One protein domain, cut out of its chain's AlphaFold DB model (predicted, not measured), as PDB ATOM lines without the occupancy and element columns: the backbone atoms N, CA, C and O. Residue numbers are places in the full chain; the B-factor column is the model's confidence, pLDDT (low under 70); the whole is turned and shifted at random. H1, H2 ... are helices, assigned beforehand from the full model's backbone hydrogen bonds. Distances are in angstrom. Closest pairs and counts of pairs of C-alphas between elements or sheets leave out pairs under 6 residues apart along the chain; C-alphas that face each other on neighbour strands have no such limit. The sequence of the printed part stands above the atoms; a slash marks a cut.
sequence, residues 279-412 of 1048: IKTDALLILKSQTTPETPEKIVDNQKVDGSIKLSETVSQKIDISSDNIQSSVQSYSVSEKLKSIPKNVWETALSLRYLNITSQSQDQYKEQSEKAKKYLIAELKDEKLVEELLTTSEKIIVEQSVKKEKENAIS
ATOM      1  N   ILE A 279       2.193 -11.665  40.911       40.12
ATOM      2  CA  ILE A 279       1.649 -12.580  39.887       40.12
ATOM      3  C   ILE A 279       1.351 -13.975  40.461       40.12
ATOM      4  O   ILE A 279       0.338 -14.582  40.121       40.12
ATOM      5  N   LYS A 280       2.205 -14.488  41.364       44.66
ATOM      6  CA  LYS A 280       1.980 -15.781  42.035       44.66
ATOM      7  C   LYS A 280       0.756 -15.734  42.958       44.66
ATOM      8  O   LYS A 280       0.020 -16.712  43.026       44.66
ATOM      9  N   THR A 281       0.540 -14.627  43.663       45.09
ATOM     10  CA  THR A 281      -0.560 -14.471  44.628       45.09
ATOM     11  C   THR A 281      -1.894 -14.248  43.909       45.09
ATOM     12  O   THR A 281      -2.881 -14.906  44.242       45.09
ATOM     13  N   ASP A 282      -1.890 -13.442  42.846       48.66
ATOM     14  CA  ASP A 282      -3.051 -13.184  41.986       48.66
ATOM     15  C   ASP A 282      -3.495 -14.460  41.259       48.66
ATOM     16  O   ASP A 282      -4.674 -14.807  41.254       48.66
ATOM     17  N   ALA A 283      -2.546 -15.239  40.732       49.56
ATOM     18  CA  ALA A 283      -2.826 -16.523  40.090       49.56
ATOM     19  C   ALA A 283      -3.462 -17.548  41.037       49.56
ATOM     20  O   ALA A 283      -4.341 -18.302  40.624       49.56
ATOM     21  N   LEU A 284      -3.026 -17.581  42.301       57.16
ATOM     22  CA  LEU A 284      -3.575 -18.473  43.323       57.16
ATOM     23  C   LEU A 284      -4.992 -18.052  43.742       57.16
ATOM     24  O   LEU A 284      -5.837 -18.920  43.959       57.16
ATOM     25  N   LEU A 285      -5.268 -16.747  43.825       55.66
ATOM     26  CA  LEU A 285      -6.608 -16.214  44.097       55.66
ATOM     27  C   LEU A 285      -7.573 -16.480  42.933       55.66
ATOM     28  O   LEU A 285      -8.692 -16.935  43.163       55.66
ATOM     29  N   ILE A 286      -7.119 -16.297  41.691       56.97
ATOM     30  CA  ILE A 286      -7.893 -16.607  40.479       56.97
ATOM     31  C   ILE A 286      -8.163 -18.113  40.365       56.97
ATOM     32  O   ILE A 286      -9.279 -18.529  40.062       56.97
ATOM     33  N   LEU A 287      -7.168 -18.962  40.651       63.28
ATOM     34  CA  LEU A 287      -7.354 -20.417  40.692       63.28
ATOM     35  C   LEU A 287      -8.420 -20.827  41.713       63.28
ATOM     36  O   LEU A 287      -9.201 -21.741  41.441       63.28
ATOM     37  N   LYS A 288      -8.466 -20.164  42.875       64.38
ATOM     38  CA  LYS A 288      -9.491 -20.396  43.897       64.38
ATOM     39  C   LYS A 288     -10.878 -19.962  43.419       64.38
ATOM     40  O   LYS A 288     -11.789 -20.777  43.495       64.38
ATOM     41  N   SER A 289     -11.032 -18.755  42.869       56.97
ATOM     42  CA  SER A 289     -12.340 -18.251  42.412       56.97
ATOM     43  C   SER A 289     -12.901 -19.013  41.207       56.97
ATOM     44  O   SER A 289     -14.103 -19.225  41.105       56.97
ATOM     45  N   GLN A 290     -12.045 -19.517  40.313       59.59
ATOM     46  CA  GLN A 290     -12.463 -20.339  39.168       59.59
ATOM     47  C   GLN A 290     -12.740 -21.806  39.538       59.59
ATOM     48  O   GLN A 290     -13.144 -22.617  38.690       59.59
ATOM     49  N   THR A 291     -12.459 -22.206  40.779       64.12
ATOM     50  CA  THR A 291     -12.648 -23.579  41.233       64.12
ATOM     51  C   THR A 291     -14.000 -23.762  41.892       64.12
ATOM     52  O   THR A 291     -14.226 -23.319  43.006       64.12
ATOM     53  N   THR A 292     -14.894 -24.471  41.193       65.44
ATOM     54  CA  THR A 292     -16.192 -24.851  41.752       65.44
ATOM     55  C   THR A 292     -16.002 -25.726  42.995       65.44
ATOM     56  O   THR A 292     -15.080 -26.555  43.003       65.44
ATOM     57  N   PRO A 293     -16.889 -25.622  44.003       64.50
ATOM     58  CA  PRO A 293     -16.845 -26.466  45.200       64.50
ATOM     59  C   PRO A 293     -16.812 -27.978  44.904       64.50
ATOM     60  O   PRO A 293     -16.189 -28.733  45.641       64.50
ATOM     61  N   GLU A 294     -17.382 -28.415  43.774       67.38
ATOM     62  CA  GLU A 294     -17.358 -29.815  43.315       67.38
ATOM     63  C   GLU A 294     -15.980 -30.306  42.824       67.38
ATOM     64  O   GLU A 294     -15.749 -31.507  42.679       67.38
ATOM     65  N   THR A 295     -15.065 -29.401  42.459       75.31
ATOM     66  CA  THR A 295     -13.777 -29.790  41.859       75.31
ATOM     67  C   THR A 295     -12.861 -30.485  42.882       75.31
ATOM     68  O   THR A 295     -12.337 -31.550  42.547       75.31
ATOM     69  N   PRO A 296     -12.673 -29.967  44.116       77.12
ATOM     70  CA  PRO A 296     -11.993 -30.689  45.191       77.12
ATOM     71  C   PRO A 296     -12.592 -32.068  45.496       77.12
ATOM     72  O   PRO A 296     -11.838 -33.029  45.635       77.12
ATOM     73  N   GLU A 297     -13.923 -32.196  45.517       78.62
ATOM     74  CA  GLU A 297     -14.607 -33.476  45.758       78.62
ATOM     75  C   GLU A 297     -14.245 -34.514  44.684       78.62
ATOM     76  O   GLU A 297     -13.821 -35.622  45.003       78.62
ATOM     77  N   LYS A 298     -14.246 -34.115  43.405       80.12
ATOM     78  CA  LYS A 298     -13.815 -34.977  42.288       80.12
ATOM     79  C   LYS A 298     -12.338 -35.377  42.365       80.12
ATOM     80  O   LYS A 298     -11.960 -36.416  41.826       80.12
ATOM     81  N   ILE A 299     -11.470 -34.567  42.976       81.81
ATOM     82  CA  ILE A 299     -10.063 -34.946  43.208       81.81
ATOM     83  C   ILE A 299      -9.985 -36.007  44.307       81.81
ATOM     84  O   ILE A 299      -9.260 -36.989  44.153       81.81
ATOM     85  N   VAL A 300     -10.755 -35.829  45.382       82.88
ATOM     86  CA  VAL A 300     -10.834 -36.783  46.493       82.88
ATOM     87  C   VAL A 300     -11.393 -38.130  46.033       82.88
ATOM     88  O   VAL A 300     -10.808 -39.160  46.360       82.88
ATOM     89  N   ASP A 301     -12.431 -38.138  45.196       84.75
ATOM     90  CA  ASP A 301     -13.015 -39.364  44.627       84.75
ATOM     91  C   ASP A 301     -12.031 -40.151  43.747       84.75
ATOM     92  O   ASP A 301     -12.143 -41.368  43.589       84.75
ATOM     93  N   ASN A 302     -11.034 -39.466  43.180       84.62
ATOM     94  CA  ASN A 302      -9.974 -40.076  42.379       84.62
ATOM     95  C   ASN A 302      -8.790 -40.590  43.219       84.62
ATOM     96  O   ASN A 302      -7.825 -41.114  42.642       84.62
ATOM     97  N   GLN A 303      -8.835 -40.463  44.552       90.44
ATOM     98  CA  GLN A 303      -7.834 -41.041  45.443       90.44
ATOM     99  C   GLN A 303      -8.070 -42.546  45.626       90.44
ATOM    100  O   GLN A 303      -9.129 -42.998  46.060       90.44
ATOM    101  N   LYS A 304      -7.046 -43.345  45.331       91.06
ATOM    102  CA  LYS A 304      -7.058 -44.794  45.546       91.06
ATOM    103  C   LYS A 304      -6.707 -45.150  46.990       91.06
ATOM    104  O   LYS A 304      -6.162 -44.351  47.747       91.06
ATOM    105  N   VAL A 305      -6.952 -46.411  47.348       86.75
ATOM    106  CA  VAL A 305      -6.651 -46.973  48.680       86.75
ATOM    107  C   VAL A 305      -5.164 -46.864  49.044       86.75
ATOM    108  O   VAL A 305      -4.833 -46.691  50.212       86.75
ATOM    109  N   ASP A 306      -4.273 -46.932  48.052       86.62
ATOM    110  CA  ASP A 306      -2.825 -46.767  48.235       86.62
ATOM    111  C   ASP A 306      -2.394 -45.309  48.482       86.62
ATOM    112  O   ASP A 306      -1.230 -45.065  48.783       86.62
ATOM    113  N   GLY A 307      -3.322 -44.351  48.386       86.56
ATOM    114  CA  GLY A 307      -3.088 -42.919  48.544       86.56
ATOM    115  C   GLY A 307      -2.778 -42.179  47.241       86.56
ATOM    116  O   GLY A 307      -2.804 -40.947  47.243       86.56
ATOM    117  N   SER A 308      -2.538 -42.884  46.128       91.50
ATOM    118  CA  SER A 308      -2.313 -42.258  44.820       91.50
ATOM    119  C   SER A 308      -3.560 -41.525  44.329       91.50
ATOM    120  O   SER A 308      -4.684 -41.977  44.549       91.50
ATOM    121  N   ILE A 309      -3.369 -40.392  43.650       91.38
ATOM    122  CA  ILE A 309      -4.466 -39.584  43.106       91.38
ATOM    123  C   ILE A 309      -4.292 -39.500  41.598       91.38
ATOM    124  O   ILE A 309      -3.272 -39.016  41.105       91.38
ATOM    125  N   LYS A 310      -5.294 -39.972  40.854       90.12
ATOM    126  CA  LYS A 310      -5.305 -39.811  39.400       90.12
ATOM    127  C   LYS A 310      -5.648 -38.364  39.045       90.12
ATOM    128  O   LYS A 310      -6.579 -37.796  39.614       90.12
ATOM    129  N   LEU A 311      -4.946 -37.800  38.063       85.88
ATOM    130  CA  LEU A 311      -5.268 -36.470  37.552       85.88
ATOM    131  C   LEU A 311      -6.660 -36.490  36.906       85.88
ATOM    132  O   LEU A 311      -6.900 -37.233  35.950       85.88
ATOM    133  N   SER A 312      -7.584 -35.698  37.452       82.50
ATOM    134  CA  SER A 312      -8.947 -35.610  36.930       82.50
ATOM    135  C   SER A 312      -8.977 -34.817  35.623       82.50
ATOM    136  O   SER A 312      -8.134 -33.949  35.381       82.50
ATOM    137  N   GLU A 313      -9.962 -35.092  34.769       81.56
ATOM    138  CA  GLU A 313     -10.138 -34.363  33.509       81.56
ATOM    139  C   GLU A 313     -10.400 -32.868  33.757       81.56
ATOM    140  O   GLU A 313      -9.843 -32.016  33.071       81.56
ATOM    141  N   THR A 314     -11.150 -32.541  34.813       77.38
ATOM    142  CA  THR A 314     -11.417 -31.159  35.234       77.38
ATOM    143  C   THR A 314     -10.143 -30.420  35.639       77.38
ATOM    144  O   THR A 314      -9.932 -29.289  35.205       77.38
ATOM    145  N   VAL A 315      -9.270 -31.044  36.439       80.56
ATOM    146  CA  VAL A 315      -7.982 -30.435  36.809       80.56
ATOM    147  C   VAL A 315      -7.090 -30.325  35.577       80.56
ATOM    148  O   VAL A 315      -6.542 -29.255  35.335       80.56
ATOM    149  N   SER A 316      -7.022 -31.381  34.759       82.81
ATOM    150  CA  SER A 316      -6.226 -31.418  33.524       82.81
ATOM    151  C   SER A 316      -6.574 -30.267  32.580       82.81
ATOM    152  O   SER A 316      -5.686 -29.580  32.082       82.81
ATOM    153  N   GLN A 317      -7.870 -30.010  32.378       79.94
ATOM    154  CA  GLN A 317      -8.344 -28.891  31.568       79.94
ATOM    155  C   GLN A 317      -7.933 -27.548  32.172       79.94
ATOM    156  O   GLN A 317      -7.579 -26.638  31.429       79.94
ATOM    157  N   LYS A 318      -7.972 -27.386  33.499       75.44
ATOM    158  CA  LYS A 318      -7.650 -26.115  34.167       75.44
ATOM    159  C   LYS A 318      -6.166 -25.764  34.146       75.44
ATOM    160  O   LYS A 318      -5.851 -24.589  34.000       75.44
ATOM    161  N   ILE A 319      -5.285 -26.758  34.235       78.69
ATOM    162  CA  ILE A 319      -3.825 -26.554  34.211       78.69
ATOM    163  C   ILE A 319      -3.192 -26.802  32.832       78.69
ATOM    164  O   ILE A 319      -1.973 -26.780  32.733       78.69
ATOM    165  N   ASP A 320      -3.996 -27.077  31.797       78.88
ATOM    166  CA  ASP A 320      -3.562 -27.393  30.421       78.88
ATOM    167  C   ASP A 320      -2.494 -28.506  30.331       78.88
ATOM    168  O   ASP A 320      -1.602 -28.524  29.482       78.88
ATOM    169  N   ILE A 321      -2.581 -29.473  31.246       82.19
ATOM    170  CA  ILE A 321      -1.716 -30.653  31.286       82.19
ATOM    171  C   ILE A 321      -2.622 -31.869  31.370       82.19
ATOM    172  O   ILE A 321      -3.358 -32.045  32.337       82.19
ATOM    173  N   SER A 322      -2.561 -32.724  30.355       84.94
ATOM    174  CA  SER A 322      -3.263 -33.995  30.337       84.94
ATOM    175  C   SER A 322      -2.368 -35.097  30.878       84.94
ATOM    176  O   SER A 322      -1.145 -35.071  30.738       84.94
ATOM    177  N   SER A 323      -2.999 -36.133  31.422       82.00
ATOM    178  CA  SER A 323      -2.334 -37.376  31.819       82.00
ATOM    179  C   SER A 323      -1.326 -37.870  30.759       82.00
ATOM    180  O   SER A 323      -0.247 -38.353  31.101       82.00
ATOM    181  N   ASP A 324      -1.619 -37.719  29.467       81.56
ATOM    182  CA  ASP A 324      -0.778 -38.226  28.375       81.56
ATOM    183  C   ASP A 324       0.399 -37.316  28.009       81.56
ATOM    184  O   ASP A 324       1.415 -37.814  27.525       81.56
ATOM    185  N   ASN A 325       0.307 -36.010  28.281       82.88
ATOM    186  CA  ASN A 325       1.366 -35.047  27.976       82.88
ATOM    187  C   ASN A 325       2.171 -34.587  29.207       82.88
ATOM    188  O   ASN A 325       3.150 -33.863  29.027       82.88
ATOM    189  N   ILE A 326       1.832 -35.044  30.425       82.00
ATOM    190  CA  ILE A 326       2.526 -34.705  31.687       82.00
ATOM    191  C   ILE A 326       4.046 -34.736  31.534       82.00
ATOM    192  O   ILE A 326       4.719 -33.789  31.927       82.00
ATOM    193  N   GLN A 327       4.607 -35.794  30.945       79.88
ATOM    194  CA  GLN A 327       6.061 -35.955  30.888       79.88
ATOM    195  C   GLN A 327       6.722 -34.883  30.010       79.88
ATOM    196  O   GLN A 327       7.713 -34.285  30.420       79.88
ATOM    197  N   SER A 328       6.151 -34.596  28.836       80.00
ATOM    198  CA  SER A 328       6.627 -33.528  27.950       80.00
ATOM    199  C   SER A 328       6.411 -32.139  28.552       80.00
ATOM    200  O   SER A 328       7.309 -31.302  28.484       80.00
ATOM    201  N   SER A 329       5.261 -31.912  29.193       76.75
ATOM    202  CA  SER A 329       4.905 -30.628  29.803       76.75
ATOM    203  C   SER A 329       5.758 -30.319  31.030       76.75
ATOM    204  O   SER A 329       6.090 -29.170  31.265       76.75
ATOM    205  N   VAL A 330       6.162 -31.327  31.803       74.31
ATOM    206  CA  VAL A 330       7.078 -31.159  32.943       74.31
ATOM    207  C   VAL A 330       8.517 -30.934  32.464       74.31
ATOM    208  O   VAL A 330       9.254 -30.155  33.064       74.31
ATOM    209  N   GLN A 331       8.936 -31.585  31.374       69.56
ATOM    210  CA  GLN A 331      10.301 -31.474  30.841       69.56
ATOM    211  C   GLN A 331      10.628 -30.105  30.232       69.56
ATOM    212  O   GLN A 331      11.810 -29.777  30.121       69.56
ATOM    213  N   SER A 332       9.625 -29.295  29.868       69.75
ATOM    214  CA  SER A 332       9.845 -27.900  29.458       69.75
ATOM    215  C   SER A 332      10.239 -26.986  30.622       69.75
ATOM    216  O   SER A 332      10.749 -25.892  30.394       69.75
ATOM    217  N   TYR A 333      10.031 -27.419  31.868       67.69
ATOM    218  CA  TYR A 333      10.457 -26.692  33.060       67.69
ATOM    219  C   TYR A 333      11.898 -27.075  33.415       67.69
ATOM    220  O   TYR A 333      12.349 -28.188  33.151       67.69
ATOM    221  N   SER A 334      12.639 -26.154  34.043       56.94
ATOM    222  CA  SER A 334      14.006 -26.401  34.541       56.94
ATOM    223  C   SER A 334      14.002 -27.337  35.762       56.94
ATOM    224  O   SER A 334      14.338 -26.930  36.872       56.94
ATOM    225  N   VAL A 335      13.568 -28.582  35.563       68.88
ATOM    226  CA  VAL A 335      13.483 -29.638  36.575       68.88
ATOM    227  C   VAL A 335      14.814 -30.380  36.697       68.88
ATOM    228  O   VAL A 335      15.538 -30.553  35.707       68.88
ATOM    229  N   SER A 336      15.153 -30.831  37.907       71.19
ATOM    230  CA  SER A 336      16.376 -31.606  38.139       71.19
ATOM    231  C   SER A 336      16.371 -32.919  37.347       71.19
ATOM    232  O   SER A 336      15.317 -33.469  37.021       71.19
ATOM    233  N   GLU A 337      17.553 -33.464  37.034       73.31
ATOM    234  CA  GLU A 337      17.659 -34.744  36.309       73.31
ATOM    235  C   GLU A 337      16.928 -35.890  37.017       73.31
ATOM    236  O   GLU A 337      16.364 -36.762  36.359       73.31
ATOM    237  N   LYS A 338      16.867 -35.850  38.354       76.69
ATOM    238  CA  LYS A 338      16.140 -36.834  39.159       76.69
ATOM    239  C   LYS A 338      14.634 -36.778  38.888       76.69
ATOM    240  O   LYS A 338      14.030 -37.819  38.642       76.69
ATOM    241  N   LEU A 339      14.051 -35.578  38.832       77.62
ATOM    242  CA  LEU A 339      12.627 -35.367  38.553       77.62
ATOM    243  C   LEU A 339      12.213 -35.775  37.124       77.62
ATOM    244  O   LEU A 339      11.079 -36.211  36.918       77.62
ATOM    245  N   LYS A 340      13.124 -35.707  36.138       75.88
ATOM    246  CA  LYS A 340      12.855 -36.109  34.735       75.88
ATOM    247  C   LYS A 340      12.555 -37.603  34.571       75.88
ATOM    248  O   LYS A 340      11.888 -37.989  33.610       75.88
ATOM    249  N   SER A 341      13.072 -38.420  35.488       79.19
ATOM    250  CA  SER A 341      12.954 -39.884  35.478       79.19
ATOM    251  C   SER A 341      11.767 -40.422  36.287       79.19
ATOM    252  O   SER A 341      11.552 -41.632  36.328       79.19
ATOM    253  N   ILE A 342      10.995 -39.537  36.928       84.69
ATOM    254  CA  ILE A 342       9.888 -39.933  37.801       84.69
ATOM    255  C   ILE A 342       8.706 -40.490  36.982       84.69
ATOM    256  O   ILE A 342       8.360 -39.922  35.941       84.69
ATOM    257  N   PRO A 343       8.054 -41.571  37.453       86.06
ATOM    258  CA  PRO A 343       6.874 -42.147  36.812       86.06
ATOM    259  C   PRO A 343       5.663 -41.203  36.713       86.06
ATOM    260  O   PRO A 343       5.398 -40.384  37.594       86.06
ATOM    261  N   LYS A 344       4.853 -41.387  35.662       87.81
ATOM    262  CA  LYS A 344       3.630 -40.610  35.383       87.81
ATOM    263  C   LYS A 344       2.642 -40.557  36.559       87.81
ATOM    264  O   LYS A 344       2.178 -39.480  36.910       87.81
ATOM    265  N   ASN A 345       2.353 -41.688  37.201       87.56
ATOM    266  CA  ASN A 345       1.436 -41.793  38.349       87.56
ATOM    267  C   ASN A 345       1.886 -40.961  39.565       87.56
ATOM    268  O   ASN A 345       1.056 -40.473  40.336       87.56
ATOM    269  N   VAL A 346       3.197 -40.791  39.741       90.38
ATOM    270  CA  VAL A 346       3.780 -39.978  40.814       90.38
ATOM    271  C   VAL A 346       3.588 -38.487  40.509       90.38
ATOM    272  O   VAL A 346       3.176 -37.732  41.388       90.38
ATOM    273  N   TRP A 347       3.768 -38.073  39.249       89.69
ATOM    274  CA  TRP A 347       3.446 -36.714  38.793       89.69
ATOM    275  C   TRP A 347       1.949 -36.391  38.869       89.69
ATOM    276  O   TRP A 347       1.587 -35.317  39.344       89.69
ATOM    277  N   GLU A 348       1.076 -37.319  38.465       91.06
ATOM    278  CA  GLU A 348      -0.384 -37.175  38.579       91.06
ATOM    279  C   GLU A 348      -0.816 -36.943  40.029       91.06
ATOM    280  O   GLU A 348      -1.610 -36.038  40.303       91.06
ATOM    281  N   THR A 349      -0.234 -37.705  40.959       91.62
ATOM    282  CA  THR A 349      -0.528 -37.570  42.388       91.62
ATOM    283  C   THR A 349      -0.024 -36.231  42.931       91.62
ATOM    284  O   THR A 349      -0.758 -35.550  43.643       91.62
ATOM    285  N   ALA A 350       1.192 -35.809  42.568       89.38
ATOM    286  CA  ALA A 350       1.772 -34.553  43.046       89.38
ATOM    287  C   ALA A 350       1.035 -33.307  42.522       89.38
ATOM    288  O   ALA A 350       0.747 -32.393  43.297       89.38
ATOM    289  N   LEU A 351       0.678 -33.289  41.231       89.19
ATOM    290  CA  LEU A 351      -0.109 -32.210  40.623       89.19
ATOM    291  C   LEU A 351      -1.517 -32.143  41.228       89.19
ATOM    292  O   LEU A 351      -1.957 -31.064  41.621       89.19
ATOM    293  N   SER A 352      -2.199 -33.283  41.378       89.75
ATOM    294  CA  SER A 352      -3.552 -33.314  41.955       89.75
ATOM    295  C   SER A 352      -3.566 -32.886  43.423       89.75
ATOM    296  O   SER A 352      -4.423 -32.105  43.828       89.75
ATOM    297  N   LEU A 353      -2.582 -33.332  44.214       88.69
ATOM    298  CA  LEU A 353      -2.437 -32.948  45.619       88.69
ATOM    299  C   LEU A 353      -2.174 -31.447  45.779       88.69
ATOM    300  O   LEU A 353      -2.769 -30.798  46.640       88.69
ATOM    301  N   ARG A 354      -1.273 -30.873  44.972       86.88
ATOM    302  CA  ARG A 354      -0.989 -29.435  45.047       86.88
ATOM    303  C   ARG A 354      -2.171 -28.601  44.580       86.88
ATOM    304  O   ARG A 354      -2.482 -27.622  45.248       86.88
ATOM    305  N   TYR A 355      -2.872 -29.023  43.531       85.38
ATOM    306  CA  TYR A 355      -4.107 -28.368  43.108       85.38
ATOM    307  C   TYR A 355      -5.154 -28.379  44.236       85.38
ATOM    308  O   TYR A 355      -5.682 -27.328  44.595       85.38
ATOM    309  N   LEU A 356      -5.381 -29.538  44.869       83.94
ATOM    310  CA  LEU A 356      -6.307 -29.683  45.998       83.94
ATOM    311  C   LEU A 356      -5.964 -28.730  47.153       83.94
ATOM    312  O   LEU A 356      -6.834 -27.992  47.604       83.94
ATOM    313  N   ASN A 357      -4.695 -28.686  47.567       80.50
ATOM    314  CA  ASN A 357      -4.231 -27.809  48.651       80.50
ATOM    315  C   ASN A 357      -4.326 -26.313  48.305       80.50
ATOM    316  O   ASN A 357      -4.535 -25.491  49.193       80.50
ATOM    317  N   ILE A 358      -4.150 -25.941  47.033       75.25
ATOM    318  CA  ILE A 358      -4.320 -24.553  46.583       75.25
ATOM    319  C   ILE A 358      -5.799 -24.159  46.628       75.25
ATOM    320  O   ILE A 358      -6.113 -23.048  47.033       75.25
ATOM    321  N   THR A 359      -6.704 -25.051  46.221       71.81
ATOM    322  CA  THR A 359      -8.133 -24.728  46.039       71.81
ATOM    323  C   THR A 359      -9.033 -25.011  47.244       71.81
ATOM    324  O   THR A 359     -10.209 -24.661  47.214       71.81
ATOM    325  N   SER A 360      -8.518 -25.623  48.312       68.38
ATOM    326  CA  SER A 360      -9.291 -25.898  49.528       68.38
ATOM    327  C   SER A 360      -9.669 -24.616  50.280       68.38
ATOM    328  O   SER A 360      -8.825 -23.733  50.458       68.38
ATOM    329  N   GLN A 361     -10.914 -24.536  50.767       55.47
ATOM    330  CA  GLN A 361     -11.443 -23.364  51.485       55.47
ATOM    331  C   GLN A 361     -10.889 -23.240  52.912       55.47
ATOM    332  O   GLN A 361     -10.793 -22.136  53.443       55.47
ATOM    333  N   SER A 362     -10.471 -24.351  53.526       53.81
ATOM    334  CA  SER A 362      -9.776 -24.359  54.814       53.81
ATOM    335  C   SER A 362      -8.615 -25.352  54.817       53.81
ATOM    336  O   SER A 362      -8.625 -26.355  54.101       53.81
ATOM    337  N   GLN A 363      -7.605 -25.075  55.647       50.56
ATOM    338  CA  GLN A 363      -6.382 -25.881  55.736       50.56
ATOM    339  C   GLN A 363      -6.639 -27.316  56.241       50.56
ATOM    340  O   GLN A 363      -5.827 -28.207  55.995       50.56
ATOM    341  N   ASP A 364      -7.776 -27.559  56.902       58.62
ATOM    342  CA  ASP A 364      -8.121 -28.859  57.485       58.62
ATOM    343  C   ASP A 364      -9.123 -29.683  56.650       58.62
ATOM    344  O   ASP A 364      -9.283 -30.873  56.919       58.62
ATOM    345  N   GLN A 365      -9.757 -29.111  55.613       65.44
ATOM    346  CA  GLN A 365     -10.867 -29.749  54.878       65.44
ATOM    347  C   GLN A 365     -10.508 -31.110  54.248       65.44
ATOM    348  O   GLN A 365     -11.335 -32.017  54.242       65.44
ATOM    349  N   TYR A 366      -9.273 -31.270  53.753       79.81
ATOM    350  CA  TYR A 366      -8.800 -32.488  53.066       79.81
ATOM    351  C   TYR A 366      -7.503 -33.049  53.656       79.81
ATOM    352  O   TYR A 366      -6.702 -33.693  52.975       79.81
ATOM    353  N   LYS A 367      -7.265 -32.783  54.942       77.38
ATOM    354  CA  LYS A 367      -6.018 -33.136  55.631       77.38
ATOM    355  C   LYS A 367      -5.716 -34.632  55.572       77.38
ATOM    356  O   LYS A 367      -4.583 -35.017  55.301       77.38
ATOM    357  N   GLU A 368      -6.723 -35.482  55.767       81.75
ATOM    358  CA  GLU A 368      -6.554 -36.940  55.734       81.75
ATOM    359  C   GLU A 368      -6.133 -37.439  54.341       81.75
ATOM    360  O   GLU A 368      -5.229 -38.269  54.211       81.75
ATOM    361  N   GLN A 369      -6.754 -36.904  53.290       83.25
ATOM    362  CA  GLN A 369      -6.466 -37.233  51.897       83.25
ATOM    363  C   GLN A 369      -5.070 -36.746  51.504       83.25
ATOM    364  O   GLN A 369      -4.309 -37.488  50.873       83.25
ATOM    365  N   SER A 370      -4.693 -35.543  51.939       83.75
ATOM    366  CA  SER A 370      -3.356 -34.988  51.729       83.75
ATOM    367  C   SER A 370      -2.268 -35.813  52.418       83.75
ATOM    368  O   SER A 370      -1.220 -36.066  51.821       83.75
ATOM    369  N   GLU A 371      -2.520 -36.310  53.630       87.06
ATOM    370  CA  GLU A 371      -1.596 -37.203  54.339       87.06
ATOM    371  C   GLU A 371      -1.451 -38.569  53.649       87.06
ATOM    372  O   GLU A 371      -0.337 -39.082  53.522       87.06
ATOM    373  N   LYS A 372      -2.543 -39.152  53.133       89.88
ATOM    374  CA  LYS A 372      -2.489 -40.401  52.346       89.88
ATOM    375  C   LYS A 372      -1.670 -40.232  51.063       89.88
ATOM    376  O   LYS A 372      -0.812 -41.066  50.775       89.88
ATOM    377  N   ALA A 373      -1.871 -39.133  50.338       89.56
ATOM    378  CA  ALA A 373      -1.131 -38.841  49.111       89.56
ATOM    379  C   ALA A 373       0.359 -38.583  49.367       89.56
ATOM    380  O   ALA A 373       1.206 -39.108  48.645       89.56
ATOM    381  N   LYS A 374       0.711 -37.842  50.425       89.06
ATOM    382  CA  LYS A 374       2.117 -37.656  50.821       89.06
ATOM    383  C   LYS A 374       2.784 -38.975  51.200       89.06
ATOM    384  O   LYS A 374       3.897 -39.237  50.749       89.06
ATOM    385  N   LYS A 375       2.103 -39.835  51.970       90.56
ATOM    386  CA  LYS A 375       2.615 -41.171  52.327       90.56
ATOM    387  C   LYS A 375       2.884 -42.033  51.096       90.56
ATOM    388  O   LYS A 375       3.934 -42.666  51.036       90.56
ATOM    389  N   TYR A 376       1.990 -42.009  50.109       93.88
ATOM    390  CA  TYR A 376       2.199 -42.676  48.824       93.88
ATOM    391  C   TYR A 376       3.449 -42.152  48.098       93.88
ATOM    392  O   TYR A 376       4.314 -42.937  47.716       93.88
ATOM    393  N   LEU A 377       3.600 -40.828  47.966       90.62
ATOM    394  CA  LEU A 377       4.755 -40.221  47.289       90.62
ATOM    395  C   LEU A 377       6.087 -40.578  47.971       90.62
ATOM    396  O   LEU A 377       7.066 -40.885  47.291       90.62
ATOM    397  N   ILE A 378       6.117 -40.581  49.309       89.44
ATOM    398  CA  ILE A 378       7.288 -40.987  50.101       89.44
ATOM    399  C   ILE A 378       7.591 -42.476  49.908       89.44
ATOM    400  O   ILE A 378       8.759 -42.843  49.773       89.44
ATOM    401  N   ALA A 379       6.569 -43.332  49.859       89.81
ATOM    402  CA  ALA A 379       6.743 -44.767  49.641       89.81
ATOM    403  C   ALA A 379       7.305 -45.092  48.244       89.81
ATOM    404  O   ALA A 379       8.187 -45.946  48.128       89.81
ATOM    405  N   GLU A 380       6.838 -44.387  47.209       91.31
ATOM    406  CA  GLU A 380       7.273 -44.584  45.821       91.31
ATOM    407  C   GLU A 380       8.687 -44.052  45.567       91.31
ATOM    408  O   GLU A 380       9.523 -44.747  44.989       91.31
ATOM    409  N   LEU A 381       8.983 -42.826  46.014       88.19
ATOM    410  CA  LEU A 381      10.272 -42.186  45.738       88.19
ATOM    411  C   LEU A 381      11.367 -42.587  46.726       88.19
ATOM    412  O   LEU A 381      12.545 -42.522  46.379       88.19
ATOM    413  N   LYS A 382      10.999 -42.988  47.952       87.06
ATOM    414  CA  LYS A 382      11.921 -43.330  49.056       87.06
ATOM    415  C   LYS A 382      12.961 -42.242  49.362       87.06
ATOM    416  O   LYS A 382      13.974 -42.508  50.005       87.06
ATOM    417  N   ASP A 383      12.703 -41.019  48.910       84.69
ATOM    418  CA  ASP A 383      13.529 -39.835  49.104       84.69
ATOM    419  C   ASP A 383      12.600 -38.662  49.412       84.69
ATOM    420  O   ASP A 383      11.990 -38.057  48.532       84.69
ATOM    421  N   GLU A 384      12.485 -38.354  50.696       82.31
ATOM    422  CA  GLU A 384      11.621 -37.293  51.203       82.31
ATOM    423  C   GLU A 384      12.041 -35.903  50.691       82.31
ATOM    424  O   GLU A 384      11.195 -35.034  50.499       82.31
ATOM    425  N   LYS A 385      13.335 -35.690  50.388       81.00
ATOM    426  CA  LYS A 385      13.781 -34.428  49.771       81.00
ATOM    427  C   LYS A 385      13.291 -34.324  48.330       81.00
ATOM    428  O   LYS A 385      12.899 -33.242  47.907       81.00
ATOM    429  N   LEU A 386      13.319 -35.437  47.596       83.19
ATOM    430  CA  LEU A 386      12.829 -35.499  46.220       83.19
ATOM    431  C   LEU A 386      11.304 -35.339  46.155       83.19
ATOM    432  O   LEU A 386      10.809 -34.717  45.221       83.19
ATOM    433  N   VAL A 387      10.566 -35.845  47.151       83.88
ATOM    434  CA  VAL A 387       9.120 -35.598  47.299       83.88
ATOM    435  C   VAL A 387       8.841 -34.109  47.492       83.88
ATOM    436  O   VAL A 387       7.964 -33.572  46.819       83.88
ATOM    437  N   GLU A 388       9.587 -33.424  48.360       82.62
ATOM    438  CA  GLU A 388       9.379 -31.988  48.572       82.62
ATOM    439  C   GLU A 388       9.719 -31.182  47.310       82.62
ATOM    440  O   GLU A 388       8.937 -30.333  46.889       82.62
ATOM    441  N   GLU A 389      10.823 -31.517  46.633       83.19
ATOM    442  CA  GLU A 389      11.210 -30.906  45.353       83.19
ATOM    443  C   GLU A 389      10.146 -31.125  44.263       83.19
ATOM    444  O   GLU A 389       9.783 -30.185  43.551       83.19
ATOM    445  N   LEU A 390       9.607 -32.346  44.160       86.00
ATOM    446  CA  LEU A 390       8.509 -32.697  43.260       86.00
ATOM    447  C   LEU A 390       7.279 -31.841  43.561       86.00
ATOM    448  O   LEU A 390       6.720 -31.225  42.660       86.00
ATOM    449  N   LEU A 391       6.887 -31.757  44.829       85.50
ATOM    450  CA  LEU A 391       5.705 -31.026  45.252       85.50
ATOM    451  C   LEU A 391       5.848 -29.506  45.065       85.50
ATOM    452  O   LEU A 391       4.873 -28.861  44.681       85.50
ATOM    453  N   THR A 392       7.019 -28.917  45.310       80.62
ATOM    454  CA  THR A 392       7.285 -27.497  45.011       80.62
ATOM    455  C   THR A 392       7.278 -27.239  43.504       80.62
ATOM    456  O   THR A 392       6.743 -26.231  43.040       80.62
ATOM    457  N   THR A 393       7.830 -28.164  42.720       82.06
ATOM    458  CA  THR A 393       7.832 -28.072  41.256       82.06
ATOM    459  C   THR A 393       6.415 -28.174  40.696       82.06
ATOM    460  O   THR A 393       6.041 -27.377  39.841       82.06
ATOM    461  N   SER A 394       5.592 -29.092  41.209       84.38
ATOM    462  CA  SER A 394       4.175 -29.204  40.852       84.38
ATOM    463  C   SER A 394       3.402 -27.921  41.158       84.38
ATOM    464  O   SER A 394       2.630 -27.474  40.317       84.38
ATOM    465  N   GLU A 395       3.636 -27.288  42.311       82.44
ATOM    466  CA  GLU A 395       3.028 -25.991  42.642       82.44
ATOM    467  C   GLU A 395       3.425 -24.905  41.633       82.44
ATOM    468  O   GLU A 395       2.567 -24.183  41.129       82.44
ATOM    469  N   LYS A 396       4.713 -24.827  41.280       81.38
ATOM    470  CA  LYS A 396       5.213 -23.885  40.274       81.38
ATOM    471  C   LYS A 396       4.558 -24.101  38.905       81.38
ATOM    472  O   LYS A 396       4.137 -23.136  38.278       81.38
ATOM    473  N   ILE A 397       4.447 -25.353  38.462       82.25
ATOM    474  CA  ILE A 397       3.812 -25.707  37.185       82.25
ATOM    475  C   ILE A 397       2.343 -25.272  37.173       82.25
ATOM    476  O   ILE A 397       1.910 -24.644  36.211       82.25
ATOM    477  N   ILE A 398       1.595 -25.563  38.242       80.56
ATOM    478  CA  ILE A 398       0.173 -25.202  38.354       80.56
ATOM    479  C   ILE A 398      -0.009 -23.686  38.251       80.56
ATOM    480  O   ILE A 398      -0.857 -23.234  37.487       80.56
ATOM    481  N   VAL A 399       0.814 -22.912  38.967       72.75
ATOM    482  CA  VAL A 399       0.764 -21.444  38.939       72.75
ATOM    483  C   VAL A 399       1.133 -20.890  37.560       72.75
ATOM    484  O   VAL A 399       0.444 -20.019  37.038       72.75
ATOM    485  N   GLU A 400       2.212 -21.367  36.938       72.50
ATOM    486  CA  GLU A 400       2.640 -20.832  35.639       72.50
ATOM    487  C   GLU A 400       1.637 -21.160  34.523       72.50
ATOM    488  O   GLU A 400       1.342 -20.298  33.692       72.50
ATOM    489  N   GLN A 401       1.064 -22.367  34.524       76.62
ATOM    490  CA  GLN A 401       0.039 -22.740  33.547       76.62
ATOM    491  C   GLN A 401      -1.279 -21.999  33.772       76.62
ATOM    492  O   GLN A 401      -1.903 -21.569  32.802       76.62
ATOM    493  N   SER A 402      -1.692 -21.781  35.025       71.69
ATOM    494  CA  SER A 402      -2.904 -21.008  35.303       71.69
ATOM    495  C   SER A 402      -2.761 -19.553  34.858       71.69
ATOM    496  O   SER A 402      -3.679 -19.012  34.247       71.69
ATOM    497  N   VAL A 403      -1.595 -18.933  35.083       69.75
ATOM    498  CA  VAL A 403      -1.295 -17.576  34.590       69.75
ATOM    499  C   VAL A 403      -1.328 -17.532  33.069       69.75
ATOM    500  O   VAL A 403      -1.922 -16.622  32.492       69.75
ATOM    501  N   LYS A 404      -0.692 -18.502  32.405       72.62
ATOM    502  CA  LYS A 404      -0.656 -18.571  30.943       72.62
ATOM    503  C   LYS A 404      -2.068 -18.667  30.361       72.62
ATOM    504  O   LYS A 404      -2.423 -17.877  29.489       72.62
ATOM    505  N   LYS A 405      -2.881 -19.579  30.892       70.75
ATOM    506  CA  LYS A 405      -4.261 -19.776  30.448       70.75
ATOM    507  C   LYS A 405      -5.135 -18.550  30.712       70.75
ATOM    508  O   LYS A 405      -5.963 -18.201  29.878       70.75
ATOM    509  N   GLU A 406      -4.940 -17.867  31.837       68.88
ATOM    510  CA  GLU A 406      -5.703 -16.656  32.142       68.88
ATOM    511  C   GLU A 406      -5.343 -15.495  31.210       68.88
ATOM    512  O   GLU A 406      -6.241 -14.810  30.725       68.88
ATOM    513  N   LYS A 407      -4.058 -15.331  30.866       68.44
ATOM    514  CA  LYS A 407      -3.622 -14.371  29.839       68.44
ATOM    515  C   LYS A 407      -4.258 -14.680  28.478       68.44
ATOM    516  O   LYS A 407      -4.741 -13.770  27.810       68.44
ATOM    517  N   GLU A 408      -4.309 -15.951  28.073       69.69
ATOM    518  CA  GLU A 408      -4.953 -16.379  26.820       69.69
ATOM    519  C   GLU A 408      -6.472 -16.132  26.827       69.69
ATOM    520  O   GLU A 408      -7.017 -15.568  25.872       69.69
ATOM    521  N   ASN A 409      -7.151 -16.479  27.925       69.50
ATOM    522  CA  ASN A 409      -8.574 -16.208  28.113       69.50
ATOM    523  C   ASN A 409      -8.861 -14.705  28.057       69.50
ATOM    524  O   ASN A 409      -9.785 -14.292  27.359       69.50
ATOM    525  N   ALA A 410      -8.059 -13.882  28.735       67.12
ATOM    526  CA  ALA A 410      -8.256 -12.442  28.770       67.12
ATOM    527  C   ALA A 410      -8.126 -11.807  27.382       67.12
ATOM    528  O   ALA A 410      -8.975 -11.015  26.973       67.12
ATOM    529  N   ILE A 411      -7.120 -12.230  26.611       68.75
ATOM    530  CA  ILE A 411      -6.964 -11.821  25.212       68.75
ATOM    531  C   ILE A 411      -8.186 -12.240  24.389       68.75
ATOM    532  O   ILE A 411      -8.672 -11.448  23.585       68.75
ATOM    533  N   SER A 412      -8.716 -13.450  24.591       72.50
ATOM    534  CA  SER A 412      -9.911 -13.915  23.874       72.50
ATOM    535  C   SER A 412     -11.162 -13.093  24.216       72.50
ATOM    536  O   SER A 412     -11.931 -12.750  23.319       72.50
TER     537      SER A 412
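Overview. This is residues 279 to 412 of the 1048 residues of the protein "C2 domain-containing protein" of Rhizophagus clarus (UniProt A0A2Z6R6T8). Two helices cross steeply at the heart of this domain: H6 runs through the middle, and the long H8 crosses it and makes the longest axis. H7 forms a helical hairpin with H6, running side by side with it, while short helices pack about the crossing: H1 across both H6 and H8, H2 on H6, H3 on H8 and H4 by the first turns of H6; the last residues of H8, 407 to 412, stick out. The printed part has 134 residues with eight named helices, H1 to H8 in that order, and no named strand; the class is all helix, the packing mostly crossed. It is compact, with a radius of gyration of the C-alphas of 14.1 A and spans of 43 by 33 by 25 A.

Arrangement. Start at H1, residues 279 to 289: it touches residues 399 to 403 of H8, residues 384 to 412, about perpendicular at 79 degrees, and the C-alphas of Ala 283 and Val 403 come closest, 5.8 A apart. Next find H2, residues 294 to 301, which touches H6, residues 344 to 359, at a steep tilt of 40 degrees, opposite ways, closest at C-alphas Pro 296 and Leu 356, 5.8 A. H3, residues 313 to 319, touches H8 about perpendicular at 81 degrees, with C-alphas 319 and 401 closest at 5.5 A. H4, residues 326 to 331, touches residues 344 to 348 of H6, closest at C-alphas 327 and 344, 6.9 A. H5, residues 337 to 340, only just touches H8, with 3 pairs of C-alphas within 8 A, the closest being those of Leu 339 and Leu 390, 6.8 A. H6 is one hub and H8 the other; they touch at a steep tilt of 66 degrees, the same way, closest at C-alphas Leu 351 and Ser 394, 5.2 A. H7, residues 367 to 381, forms a helical hairpin with H6 at a shallow tilt of 27 degrees, opposite ways, closest at C-alphas 353 and 370, 6.5 A. H7 and H8 touch only at the corner, where C-alphas 378 and 384 are closest at 5.8 A. In H1, H2, H3, H4, H6, H7 and H8 every O i to N i+4 pair is within hydrogen-bond range; H5 is too short for such a pair.

Along the chain. Find C-alpha 279 at (1.649, -12.580, 39.887), where H1 begins. H6 starts at C-alpha 344, (3.630, -40.610, 35.383), and is 22.5 A long; H7 is 21.1 A. H8 measures 41.9 A and ends at C-alpha 412, (-9.911, -13.915, 23.874).

Size, cuts and confidence. The C-alphas of Lys 382 and Ser 412 are the two farthest apart, 44.5 A. The printed part has no cut, and the link from H2 to H3, 11 residues, is long. Confidence is under 70 in 34 residues, among them 279 to 294 and 360 to 365.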